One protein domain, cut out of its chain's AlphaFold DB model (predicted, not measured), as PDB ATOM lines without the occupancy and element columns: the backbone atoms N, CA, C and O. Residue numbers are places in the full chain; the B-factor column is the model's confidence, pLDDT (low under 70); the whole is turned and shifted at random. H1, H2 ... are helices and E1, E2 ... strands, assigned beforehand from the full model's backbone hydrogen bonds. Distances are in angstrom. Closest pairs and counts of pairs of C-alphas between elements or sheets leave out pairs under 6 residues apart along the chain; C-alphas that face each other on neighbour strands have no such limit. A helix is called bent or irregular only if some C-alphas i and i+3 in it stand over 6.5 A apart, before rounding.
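What this domain is: This is residues 8 to 93 of the 100 residues of an uncharacterized protein of Dyella monticola (UniProt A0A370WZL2). A small three-strand antiparallel sheet, E1 E2 E3, makes one end of the domain; next to its edge strand E3 comes the uneven helix H1, and H2 follows at the far end, with the little hairpin of E4 and E5 by the last residues of H2. At the sheet's other edge, residues 8 to 9 pair briefly with E1. The printed part has 86 residues with two named helices and five named strands, in the order E1 E2 E3 H1 H2 E4 E5, of mixed class. It is only just compact, close to loose, with a radius of gyration of the C-alphas of 13.9 A, and it spans 37 by 31 by 18 A.

How they stand to each other: Residues 8 to 9 pair antiparallel with residues 15 to 16 of E1, residues 15 to 19. E1 and E2, residues 22 to 26, form a hairpin; N 17 and O 24 are 2.8 A apart, within hydrogen-bond range. E2 and E3, residues 31 to 35, form the next hairpin, with N 23 and O 34 at 2.9 A. These strands make a meander, each the antiparallel neighbour of the one before. H1, residues 47 to 61, is on this sheet but only grazes it, with its residues 48 to 54; the closest C-alphas of E3 and H1 are those of Asp 33 and Arg 49, 6.3 A apart. H1 is irregular: C-alphas 53 and 56 are 9.0 A apart. H1 and H2, residues 66 to 78, touch at a steep tilt of 60 degrees, opposite ways, closest at the C-alphas of Leu 47 and Phe 73, 6.9 A. H2 is apart from E1, E2 and E3. The closest C-alphas of H2 and E4, residues 82 to 84, are those of Ala 76 and Leu 82, 5.4 A apart. E4 and E5, residues 90 to 92, form an antiparallel hairpin, with N 83 and O 91 at 2.8 A. H2 and E5 are near each other. In H2 every O i to N i+4 pair is within hydrogen-bond range; in H1 5 of 11 are, beside 7 of 12 O i to N i+3 pairs.

Where its parts are: E1 begins at C-alpha 15, (5.053, -9.856, -54.012); E1, E2 and E3 each measure 13.6 A from first to last C-alpha. H1 measures 14.8 A and begins at C-alpha 47, (13.654, -27.476, -41.190). H2 measures 18.3 A, E4 6.5 A and E5 7.1 A, ending at C-alpha 92, (22.427, -28.284, -50.824).

The domain as a whole: The two C-alphas farthest apart, those of Gly 13 and Arg 78, are 39.0 A apart. The printed part has no cut. The link from E3 to H1, with 11 residues, is long; the others are tight. The mean pLDDT of the printed part is 93.1, and no printed residue is under 70.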
ATOM      1  N   GLY A   8       7.815  -5.257 -51.771       96.00
ATOM      2  CA  GLY A   8       7.748  -4.791 -53.147       96.00
ATOM      3  C   GLY A   8       7.177  -5.849 -54.076       96.00
ATOM      4  O   GLY A   8       6.721  -6.907 -53.633       96.00
ATOM      5  N   ILE A   9       7.191  -5.528 -55.364       96.25
ATOM      6  CA  ILE A   9       6.667  -6.366 -56.439       96.25
ATOM      7  C   ILE A   9       7.813  -6.658 -57.411       96.25
ATOM      8  O   ILE A   9       8.462  -5.735 -57.898       96.25
ATOM      9  N   LEU A  10       8.075  -7.939 -57.654       93.31
ATOM     10  CA  LEU A  10       9.010  -8.426 -58.665       93.31
ATOM     11  C   LEU A  10       8.328  -8.464 -60.041       93.31
ATOM     12  O   LEU A  10       7.110  -8.290 -60.169       93.31
ATOM     13  N   ALA A  11       9.111  -8.753 -61.081       92.31
ATOM     14  CA  ALA A  11       8.565  -9.076 -62.395       92.31
ATOM     15  C   ALA A  11       7.486 -10.174 -62.290       92.31
ATOM     16  O   ALA A  11       7.576 -11.083 -61.464       92.31
ATOM     17  N   GLY A  12       6.432 -10.059 -63.101       92.12
ATOM     18  CA  GLY A  12       5.291 -10.980 -63.051       92.12
ATOM     19  C   GLY A  12       4.312 -10.738 -61.895       92.12
ATOM     20  O   GLY A  12       3.433 -11.562 -61.673       92.12
ATOM     21  N   GLY A  13       4.429  -9.625 -61.158       95.00
ATOM     22  CA  GLY A  13       3.472  -9.273 -60.099       95.00
ATOM     23  C   GLY A  13       3.689 -10.018 -58.778       95.00
ATOM     24  O   GLY A  13       2.859  -9.922 -57.875       95.00
ATOM     25  N   ILE A  14       4.802 -10.745 -58.641       96.56
ATOM     26  CA  ILE A  14       5.120 -11.530 -57.445       96.56
ATOM     27  C   ILE A  14       5.484 -10.582 -56.305       96.56
ATOM     28  O   ILE A  14       6.442  -9.814 -56.393       96.56
ATOM     29  N   ARG A  15       4.740 -10.649 -55.202       97.50
ATOM     30  CA  ARG A  15       5.053  -9.856 -54.012       97.50
ATOM     31  C   ARG A  15       6.222 -10.481 -53.259       97.50
ATOM     32  O   ARG A  15       6.275 -11.699 -53.103       97.50
ATOM     33  N   TYR A  16       7.099  -9.650 -52.711       97.56
ATOM     34  CA  TYR A  16       8.132 -10.076 -51.771       97.56
ATOM     35  C   TYR A  16       8.051  -9.293 -50.458       97.56
ATOM     36  O   TYR A  16       7.516  -8.182 -50.408       97.56
ATOM     37  N   ARG A  17       8.596  -9.871 -49.386       97.12
ATOM     38  CA  ARG A  17       8.811  -9.215 -48.095       97.12
ATOM     39  C   ARG A  17      10.173  -9.610 -47.531       97.12
ATOM     40  O   ARG A  17      10.390 -10.782 -47.239       97.12
ATOM     41  N   LYS A  18      11.050  -8.629 -47.324       95.50
ATOM     42  CA  LYS A  18      12.321  -8.809 -46.613       95.50
ATOM     43  C   LYS A  18      12.076  -9.027 -45.120       95.50
ATOM     44  O   LYS A  18      11.139  -8.467 -44.546       95.50
ATOM     45  N   HIS A  19      12.944  -9.799 -44.495       92.25
ATOM     46  CA  HIS A  19      13.026 -10.001 -43.048       92.25
ATOM     47  C   HIS A  19      14.475 -10.369 -42.716       92.25
ATOM     48  O   HIS A  19      15.163 -10.812 -43.619       92.25
ATOM     49  N   GLY A  20      14.946 -10.168 -41.478       90.75
ATOM     50  CA  GLY A  20      16.287 -10.600 -41.037       90.75
ATOM     51  C   GLY A  20      17.374 -10.556 -42.125       90.75
ATOM     52  O   GLY A  20      17.619  -9.505 -42.716       90.75
ATOM     53  N   TYR A  21      17.958 -11.723 -42.407       90.19
ATOM     54  CA  TYR A  21      18.904 -11.954 -43.505       90.19
ATOM     55  C   TYR A  21      18.249 -12.531 -44.769       90.19
ATOM     56  O   TYR A  21      18.945 -13.028 -45.642       90.19
ATOM     57  N   GLY A  22      16.925 -12.493 -44.889       92.62
ATOM     58  CA  GLY A  22      16.191 -13.226 -45.907       92.62
ATOM     59  C   GLY A  22      15.038 -12.497 -46.572       92.62
ATOM     60  O   GLY A  22      14.822 -11.281 -46.471       92.62
ATOM     61  N   CYS A  23      14.288 -13.286 -47.330       95.19
ATOM     62  CA  CYS A  23      13.155 -12.830 -48.101       95.19
ATOM     63  C   CYS A  23      12.078 -13.909 -48.157       95.19
ATOM     64  O   CYS A  23      12.351 -15.095 -48.318       95.19
ATOM     65  N   LYS A  24      10.823 -13.469 -48.078       97.12
ATOM     66  CA  LYS A  24       9.667 -14.296 -48.391       97.12
ATOM     67  C   LYS A  24       9.021 -13.801 -49.674       97.12
ATOM     68  O   LYS A  24       8.591 -12.647 -49.730       97.12
ATOM     69  N   VAL A  25       8.911 -14.669 -50.672       96.94
ATOM     70  CA  VAL A  25       8.177 -14.409 -51.917       96.94
ATOM     71  C   VAL A  25       6.815 -15.089 -51.874       96.94
ATOM     72  O   VAL A  25       6.669 -16.188 -51.343       96.94
ATOM     73  N   PHE A  26       5.805 -14.411 -52.405       96.19
ATOM     74  CA  PHE A  26       4.418 -14.862 -52.418       96.19
ATOM     75  C   PHE A  26       4.019 -15.148 -53.866       96.19
ATOM     76  O   PHE A  26       3.652 -14.231 -54.605       96.19
ATOM     77  N   LEU A  27       4.142 -16.412 -54.265       93.12
ATOM     78  CA  LEU A  27       3.593 -16.927 -55.516       93.12
ATOM     79  C   LEU A  27       2.076 -17.152 -55.348       93.12
ATOM     80  O   LEU A  27       1.594 -17.145 -54.212       93.12
ATOM     81  N   PRO A  28       1.317 -17.354 -56.443       90.44
ATOM     82  CA  PRO A  28      -0.134 -17.541 -56.362       90.44
ATOM     83  C   PRO A  28      -0.566 -18.641 -55.382       90.44
ATOM     84  O   PRO A  28      -1.460 -18.412 -54.572       90.44
ATOM     85  N   ASP A  29       0.131 -19.780 -55.395       88.94
ATOM     86  CA  ASP A  29      -0.275 -20.979 -54.647       88.94
ATOM     87  C   ASP A  29       0.657 -21.324 -53.476       88.94
ATOM     88  O   ASP A  29       0.436 -22.287 -52.741       88.94
ATOM     89  N   ILE A  30       1.758 -20.586 -53.313       91.31
ATOM     90  CA  ILE A  30       2.794 -20.924 -52.339       91.31
ATOM     91  C   ILE A  30       3.585 -19.695 -51.913       91.31
ATOM     92  O   ILE A  30       3.806 -18.765 -52.685       91.31
ATOM     93  N   ALA A  31       4.069 -19.709 -50.675       94.06
ATOM     94  CA  ALA A  31       5.073 -18.760 -50.235       94.06
ATOM     95  C   ALA A  31       6.407 -19.473 -50.003       94.06
ATOM     96  O   ALA A  31       6.452 -20.484 -49.303       94.06
ATOM     97  N   ILE A  32       7.478 -18.923 -50.567       95.75
ATOM     98  CA  ILE A  32       8.839 -19.446 -50.425       95.75
ATOM     99  C   ILE A  32       9.594 -18.485 -49.516       95.75
ATOM    100  O   ILE A  32       9.611 -17.282 -49.770       95.75
ATOM    101  N   ASP A  33      10.153 -19.013 -48.433       96.62
ATOM    102  CA  ASP A  33      10.909 -18.267 -47.431       96.62
ATOM    103  C   ASP A  33      12.335 -18.812 -47.405       96.62
ATOM    104  O   ASP A  33      12.513 -20.030 -47.339       96.62
ATOM    105  N   PHE A  34      13.322 -17.929 -47.498       94.81
ATOM    106  CA  PHE A  34      14.738 -18.277 -47.568       94.81
ATOM    107  C   PHE A  34      15.593 -17.153 -46.985       94.81
ATOM    108  O   PHE A  34      15.161 -15.996 -46.968       94.81
ATOM    109  N   ASP A  35      16.808 -17.484 -46.554       92.81
ATOM    110  CA  ASP A  35      17.813 -16.483 -46.192       92.81
ATOM    111  C   ASP A  35      18.938 -16.417 -47.221       92.81
ATOM    112  O   ASP A  35      19.263 -17.392 -47.909       92.81
ATOM    113  N   PHE A  36      19.522 -15.227 -47.311       89.44
ATOM    114  CA  PHE A  36      20.736 -14.994 -48.062       89.44
ATOM    115  C   PHE A  36      21.952 -15.422 -47.238       89.44
ATOM    116  O   PHE A  36      21.970 -15.250 -46.019       89.44
ATOM    117  N   GLY A  37      22.958 -15.984 -47.905       85.38
ATOM    118  CA  GLY A  37      24.253 -16.291 -47.295       85.38
ATOM    119  C   GLY A  37      25.281 -15.183 -47.514       85.38
ATOM    120  O   GLY A  37      25.092 -14.278 -48.333       85.38
ATOM    121  N   ASP A  38      26.392 -15.267 -46.782       82.19
ATOM    122  CA  ASP A  38      27.440 -14.240 -46.767       82.19
ATOM    123  C   ASP A  38      28.197 -14.095 -48.097       82.19
ATOM    124  O   ASP A  38      28.823 -13.063 -48.344       82.19
ATOM    125  N   GLN A  39      28.146 -15.106 -48.965       82.38
ATOM    126  CA  GLN A  39      28.757 -15.104 -50.297       82.38
ATOM    127  C   GLN A  39      27.724 -14.854 -51.410       82.38
ATOM    128  O   GLN A  39      28.013 -15.078 -52.587       82.38
ATOM    129  N   GLY A  40      26.527 -14.366 -51.066       81.00
ATOM    130  CA  GLY A  40      25.464 -14.055 -52.028       81.00
ATOM    131  C   GLY A  40      24.566 -15.244 -52.372       81.00
ATOM    132  O   GLY A  40      23.821 -15.198 -53.352       81.00
ATOM    133  N   GLU A  41      24.617 -16.307 -51.574       87.00
ATOM    134  CA  GLU A  41      23.657 -17.403 -51.629       87.00
ATOM    135  C   GLU A  41      22.230 -16.888 -51.433       87.00
ATOM    136  O   GLU A  41      22.022 -15.942 -50.684       87.00
ATOM    137  N   TYR A  42      21.240 -17.509 -52.074       88.88
ATOM    138  CA  TYR A  42      19.827 -17.100 -52.006       88.88
ATOM    139  C   TYR A  42      18.877 -18.283 -51.767       88.88
ATOM    140  O   TYR A  42      17.669 -18.180 -51.947       88.88
ATOM    141  N   ASP A  43      19.433 -19.432 -51.401       90.62
ATOM    142  CA  ASP A  43      18.753 -20.715 -51.246       90.62
ATOM    143  C   ASP A  43      18.884 -21.256 -49.817       90.62
ATOM    144  O   ASP A  43      18.779 -22.461 -49.607       90.62
ATOM    145  N   GLY A  44      19.142 -20.390 -48.832       93.44
ATOM    146  CA  GLY A  44      19.287 -20.802 -47.441       93.44
ATOM    147  C   GLY A  44      17.946 -21.179 -46.831       93.44
ATOM    148  O   GLY A  44      16.986 -20.404 -46.897       93.44
ATOM    149  N   PHE A  45      17.874 -22.352 -46.204       95.19
ATOM    150  CA  PHE A  45      16.690 -22.785 -45.468       95.19
ATOM    151  C   PHE A  45      17.032 -23.544 -44.186       95.19
ATOM    152  O   PHE A  45      18.159 -23.963 -43.942       95.19
ATOM    153  N   ASP A  46      16.008 -23.764 -43.368       95.12
ATOM    154  CA  ASP A  46      16.041 -24.667 -42.226       95.12
ATOM    155  C   ASP A  46      14.815 -25.593 -42.254       95.12
ATOM    156  O   ASP A  46      13.911 -25.464 -43.088       95.12
ATOM    157  N   LEU A  47      14.774 -26.546 -41.322       96.00
ATOM    158  CA  LEU A  47      13.654 -27.476 -41.190       96.00
ATOM    159  C   LEU A  47      12.316 -26.753 -40.956       96.00
ATOM    160  O   LEU A  47      11.268 -27.213 -41.410       96.00
ATOM    161  N   TRP A  48      12.329 -25.610 -40.268       94.75
ATOM    162  CA  TRP A  48      11.117 -24.832 -40.024       94.75
ATOM    163  C   TRP A  48      10.552 -24.238 -41.323       94.75
ATOM    164  O   TRP A  48       9.353 -24.376 -41.579       94.75
ATOM    165  N   ARG A  49      11.402 -23.674 -42.191       95.50
ATOM    166  CA  ARG A  49      11.011 -23.188 -43.524       95.50
ATOM    167  C   ARG A  49      10.487 -24.318 -44.407       95.50
ATOM    168  O   ARG A  49       9.465 -24.119 -45.060       95.50
ATOM    169  N   LEU A  50      11.093 -25.509 -44.368       95.50
ATOM    170  CA  LEU A  50      10.579 -26.677 -45.100       95.50
ATOM    171  C   LEU A  50       9.194 -27.114 -44.616       95.50
ATOM    172  O   LEU A  50       8.314 -27.368 -45.436       95.50
ATOM    173  N   ARG A  51       8.966 -27.150 -43.297       94.88
ATOM    174  CA  ARG A  51       7.645 -27.469 -42.733       94.88
ATOM    175  C   ARG A  51       6.583 -26.458 -43.165       94.88
ATOM    176  O   ARG A  51       5.467 -26.859 -43.475       94.88
ATOM    177  N   ILE A  52       6.919 -25.166 -43.226       93.69
ATOM    178  CA  ILE A  52       6.004 -24.122 -43.720       93.69
ATOM    179  C   ILE A  52       5.748 -24.259 -45.219       93.69
ATOM    180  O   ILE A  52       4.609 -24.109 -45.655       93.69
ATOM    181  N   PHE A  53       6.795 -24.521 -45.999       95.12
ATOM    182  CA  PHE A  53       6.699 -24.685 -47.445       95.12
ATOM    183  C   PHE A  53       5.813 -25.879 -47.814       95.12
ATOM    184  O   PHE A  53       4.908 -25.750 -48.644       95.12
ATOM    185  N   ALA A  54       6.052 -27.029 -47.180       94.12
ATOM    186  CA  ALA A  54       5.259 -28.224 -47.409       94.12
ATOM    187  C   ALA A  54       3.835 -28.048 -46.868       94.12
ATOM    188  O   ALA A  54       2.871 -28.312 -47.587       94.12
ATOM    189  N   GLY A  55       3.688 -27.548 -45.637       91.12
ATOM    190  CA  GLY A  55       2.393 -27.381 -44.986       91.12
ATOM    191  C   GLY A  55       1.596 -28.686 -44.994       91.12
ATOM    192  O   GLY A  55       2.110 -29.748 -44.650       91.12
ATOM    193  N   GLU A  56       0.344 -28.620 -45.444       91.38
ATOM    194  CA  GLU A  56      -0.539 -29.787 -45.586       91.38
ATOM    195  C   GLU A  56      -0.195 -30.672 -46.802       91.38
ATOM    196  O   GLU A  56      -0.709 -31.780 -46.931       91.38
ATOM    197  N   ARG A  57       0.718 -30.224 -47.674       94.06
ATOM    198  CA  ARG A  57       1.079 -30.893 -48.934       94.06
ATOM    199  C   ARG A  57       2.252 -31.860 -48.808       94.06
ATOM    200  O   ARG A  57       2.827 -32.246 -49.817       94.06
ATOM    201  N   LEU A  58       2.636 -32.272 -47.599       95.12
ATOM    202  CA  LEU A  58       3.735 -33.231 -47.391       95.12
ATOM    203  C   LEU A  58       3.601 -34.475 -48.288       95.12
ATOM    204  O   LEU A  58       4.578 -34.906 -48.902       95.12
ATOM    205  N   VAL A  59       2.374 -34.981 -48.435       96.00
ATOM    206  CA  VAL A  59       2.067 -36.163 -49.251       96.00
ATOM    207  C   VAL A  59       2.356 -35.964 -50.742       96.00
ATOM    208  O   VAL A  59       2.717 -36.926 -51.415       96.00
ATOM    209  N   GLU A  60       2.273 -34.733 -51.256       95.88
ATOM    210  CA  GLU A  60       2.628 -34.405 -52.647       95.88
ATOM    211  C   GLU A  60       4.137 -34.545 -52.893       95.88
ATOM    212  O   GLU A  60       4.562 -34.818 -54.013       95.88
ATOM    213  N   PHE A  61       4.945 -34.425 -51.836       94.62
ATOM    214  CA  PHE A  61       6.397 -34.623 -51.865       94.62
ATOM    215  C   PHE A  61       6.812 -36.060 -51.520       94.62
ATOM    216  O   PHE A  61       7.999 -36.325 -51.337       94.62
ATOM    217  N   GLY A  62       5.857 -36.989 -51.400       97.00
ATOM    218  CA  GLY A  62       6.130 -38.364 -50.981       97.00
ATOM    219  C   GLY A  62       6.489 -38.498 -49.499       97.00
ATOM    220  O   GLY A  62       7.075 -39.503 -49.116       97.00
ATOM    221  N   ILE A  63       6.146 -37.501 -48.675       97.44
ATOM    222  CA  ILE A  63       6.406 -37.488 -47.235       97.44
ATOM    223  C   ILE A  63       5.080 -37.679 -46.495       97.44
ATOM    224  O   ILE A  63       4.137 -36.904 -46.640       97.44
ATOM    225  N   SER A  64       4.992 -38.717 -45.678       96.62
ATOM    226  CA  SER A  64       3.772 -39.119 -44.975       96.62
ATOM    227  C   SER A  64       3.501 -38.327 -43.694       96.62
ATOM    228  O   SER A  64       2.361 -38.274 -43.233       96.62
ATOM    229  N   SER A  65       4.525 -37.719 -43.085       96.38
ATOM    230  CA  SER A  65       4.371 -36.994 -41.819       96.38
ATOM    231  C   SER A  65       5.473 -35.968 -41.565       96.38
ATOM    232  O   SER A  65       6.564 -36.040 -42.126       96.38
ATOM    233  N   ALA A  66       5.218 -35.037 -40.640       94.69
ATOM    234  CA  ALA A  66       6.244 -34.106 -40.169       94.69
ATOM    235  C   ALA A  66       7.441 -34.833 -39.522       94.69
ATOM    236  O   ALA A  66       8.576 -34.419 -39.708       94.69
ATOM    237  N   SER A  67       7.199 -35.947 -38.822       96.94
ATOM    238  CA  SER A  67       8.266 -36.767 -38.229       96.94
ATOM    239  C   SER A  67       9.172 -37.387 -39.298       96.94
ATOM    240  O   SER A  67      10.390 -37.435 -39.142       96.94
ATOM    241  N   GLU A  68       8.590 -37.826 -40.417       97.81
ATOM    242  CA  GLU A  68       9.368 -38.314 -41.556       97.81
ATOM    243  C   GLU A  68      10.196 -37.194 -42.191       97.81
ATOM    244  O   GLU A  68      11.383 -37.400 -42.437       97.81
ATOM    245  N   LEU A  69       9.624 -35.996 -42.381       97.94
ATOM    246  CA  LEU A  69      10.378 -34.830 -42.860       97.94
ATOM    247  C   LEU A  69      11.585 -34.530 -41.958       97.94
ATOM    248  O   LEU A  69      12.686 -34.310 -42.458       97.94
ATOM    249  N   ASP A  70      11.396 -34.553 -40.638       97.50
ATOM    250  CA  ASP A  70      12.474 -34.331 -39.672       97.50
ATOM    251  C   ASP A  70      13.579 -35.387 -39.801       97.50
ATOM    252  O   ASP A  70      14.768 -35.062 -39.784       97.50
ATOM    253  N   GLY A  71      13.187 -36.657 -39.949       98.12
ATOM    254  CA  GLY A  71      14.107 -37.769 -40.164       98.12
ATOM    255  C   GLY A  71      14.920 -37.604 -41.447       98.12
ATOM    256  O   GLY A  71      16.147 -37.696 -41.408       98.12
ATOM    257  N   LEU A  72      14.252 -37.291 -42.561       98.06
ATOM    258  CA  LEU A  72      14.887 -37.048 -43.860       98.06
ATOM    259  C   LEU A  72      15.849 -35.859 -43.810       98.06
ATOM    260  O   LEU A  72      16.955 -35.938 -44.341       98.06
ATOM    261  N   PHE A  73      15.463 -34.774 -43.138       97.56
ATOM    262  CA  PHE A  73      16.316 -33.602 -42.970       97.56
ATOM    263  C   PHE A  73      17.587 -33.939 -42.184       97.56
ATOM    264  O   PHE A  73      18.694 -33.657 -42.642       97.56
ATOM    265  N   ASN A  74      17.445 -34.597 -41.030       97.44
ATOM    266  CA  ASN A  74      18.583 -34.993 -40.198       97.44
ATOM    267  C   ASN A  74      19.509 -35.974 -40.924       97.44
ATOM    268  O   ASN A  74      20.731 -35.866 -40.821       97.44
ATOM    269  N   GLU A  75      18.943 -36.905 -41.690       98.12
ATOM    270  CA  GLU A  75      19.703 -37.830 -42.523       98.12
ATOM    271  C   GLU A  75      20.477 -37.096 -43.627       98.12
ATOM    272  O   GLU A  75      21.657 -37.374 -43.852       98.12
ATOM    273  N   ALA A  76      19.858 -36.110 -44.279       96.81
ATOM    274  CA  ALA A  76      20.508 -35.297 -45.299       96.81
ATOM    275  C   ALA A  76      21.657 -34.453 -44.720       96.81
ATOM    276  O   ALA A  76      22.706 -34.330 -45.354       96.81
ATOM    277  N   VAL A  77      21.518 -33.934 -43.495       96.31
ATOM    278  CA  VAL A  77      22.620 -33.281 -42.764       96.31
ATOM    279  C   VAL A  77      23.728 -34.287 -42.435       96.31
ATOM    280  O   VAL A  77      24.897 -34.047 -42.730       96.31
ATOM    281  N   ARG A  78      23.375 -35.452 -41.878       97.50
ATOM    282  CA  ARG A  78      24.325 -36.495 -41.454       97.50
ATOM    283  C   ARG A  78      25.153 -37.053 -42.613       97.50
ATOM    284  O   ARG A  78      26.339 -37.323 -42.453       97.50
ATOM    285  N   THR A  79      24.527 -37.246 -43.769       96.75
ATOM    286  CA  THR A  79      25.180 -37.727 -44.998       96.75
ATOM    287  C   THR A  79      25.918 -36.616 -45.745       96.75
ATOM    288  O   THR A  79      26.655 -36.885 -46.693       96.75
ATOM    289  N   GLY A  80      25.751 -35.365 -45.311       94.88
ATOM    290  CA  GLY A  80      26.362 -34.195 -45.915       94.88
ATOM    291  C   GLY A  80      25.690 -33.740 -47.207       94.88
ATOM    292  O   GLY A  80      26.274 -32.900 -47.887       94.88
ATOM    293  N   ALA A  81      24.514 -34.261 -47.565       94.62
ATOM    294  CA  ALA A  81      23.709 -33.736 -48.669       94.62
ATOM    295  C   ALA A  81      23.252 -32.292 -48.391       94.62
ATOM    296  O   ALA A  81      23.254 -31.460 -49.300       94.62
ATOM    297  N   LEU A  82      22.946 -31.995 -47.123       94.81
ATOM    298  CA  LEU A  82      22.801 -30.640 -46.602       94.81
ATOM    299  C   LEU A  82      24.067 -30.223 -45.860       94.81
ATOM    300  O   LEU A  82      24.579 -30.955 -45.013       94.81
ATOM    301  N   VAL A  83      24.565 -29.036 -46.182       91.94
ATOM    302  CA  VAL A  83      25.720 -28.415 -45.538       91.94
ATOM    303  C   VAL A  83      25.216 -27.271 -44.678       91.94
ATOM    304  O   VAL A  83      24.511 -26.387 -45.160       91.94
ATOM    305  N   HIS A  84      25.562 -27.323 -43.397       90.25
ATOM    306  CA  HIS A  84      25.295 -26.249 -42.452       90.25
ATOM    307  C   HIS A  84      26.203 -25.049 -42.748       90.25
ATOM    308  O   HIS A  84      27.383 -25.225 -43.058       90.25
ATOM    309  N   SER A  85      25.643 -23.850 -42.656       83.38
ATOM    310  CA  SER A  85      26.370 -22.581 -42.690       83.38
ATOM    311  C   SER A  85      26.197 -21.844 -41.369       83.38
ATOM    312  O   SER A  85      25.501 -22.323 -40.478       83.38
ATOM    313  N   GLU A  86      26.806 -20.671 -41.219       73.56
ATOM    314  CA  GLU A  86      26.661 -19.874 -40.005       73.56
ATOM    315  C   GLU A  86      25.181 -19.693 -39.595       73.56
ATOM    316  O   GLU A  86      24.283 -19.472 -40.411       73.56
ATOM    317  N   GLY A  87      24.910 -19.834 -38.293       78.88
ATOM    318  CA  GLY A  87      23.557 -19.743 -37.740       78.88
ATOM    319  C   GLY A  87      22.739 -21.032 -37.884       78.88
ATOM    320  O   GLY A  87      23.178 -22.102 -37.469       78.88
ATOM    321  N   THR A  88      21.503 -20.931 -38.380       80.44
ATOM    322  CA  THR A  88      20.560 -22.066 -38.510       80.44
ATOM    323  C   THR A  88      20.355 -22.523 -39.954       80.44
ATOM    324  O   THR A  88      19.485 -23.352 -40.208       80.44
ATOM    325  N   GLN A  89      21.130 -21.975 -40.889       89.25
ATOM    326  CA  GLN A  89      20.950 -22.137 -42.327       89.25
ATOM    327  C   GLN A  89      21.617 -23.407 -42.858       89.25
ATOM    328  O   GLN A  89      22.718 -23.778 -42.446       89.25
ATOM    329  N   TYR A  90      20.954 -24.044 -43.817       94.00
ATOM    330  CA  TYR A  90      21.447 -25.194 -44.554       94.00
ATOM    331  C   TYR A  90      21.312 -24.956 -46.053       94.00
ATOM    332  O   TYR A  90      20.373 -24.308 -46.518       94.00
ATOM    333  N   TYR A  91      22.244 -25.538 -46.799       91.19
ATOM    334  CA  TYR A  91      22.304 -25.477 -48.255       91.19
ATOM    335  C   TYR A  91      22.501 -26.870 -48.839       91.19
ATOM    336  O   TYR A  91      23.084 -27.750 -48.201       91.19
ATOM    337  N   LEU A  92      22.074 -27.075 -50.082       91.31
ATOM    338  CA  LEU A  92      22.427 -28.284 -50.824       91.31
ATOM    339  C   LEU A  92      23.931 -28.273 -51.132       91.31
ATOM    340  O   LEU A  92      24.441 -27.297 -51.682       91.31
ATOM    341  N   ARG A  93      24.648 -29.368 -50.829       86.00
ATOM    342  CA  ARG A  93      26.088 -29.499 -51.144       86.00
ATOM    343  C   ARG A  93      26.364 -29.268 -52.626       86.00
ATOM    344  O   ARG A  93      27.298 -28.563 -52.994       86.00
TER     345      ARG A  93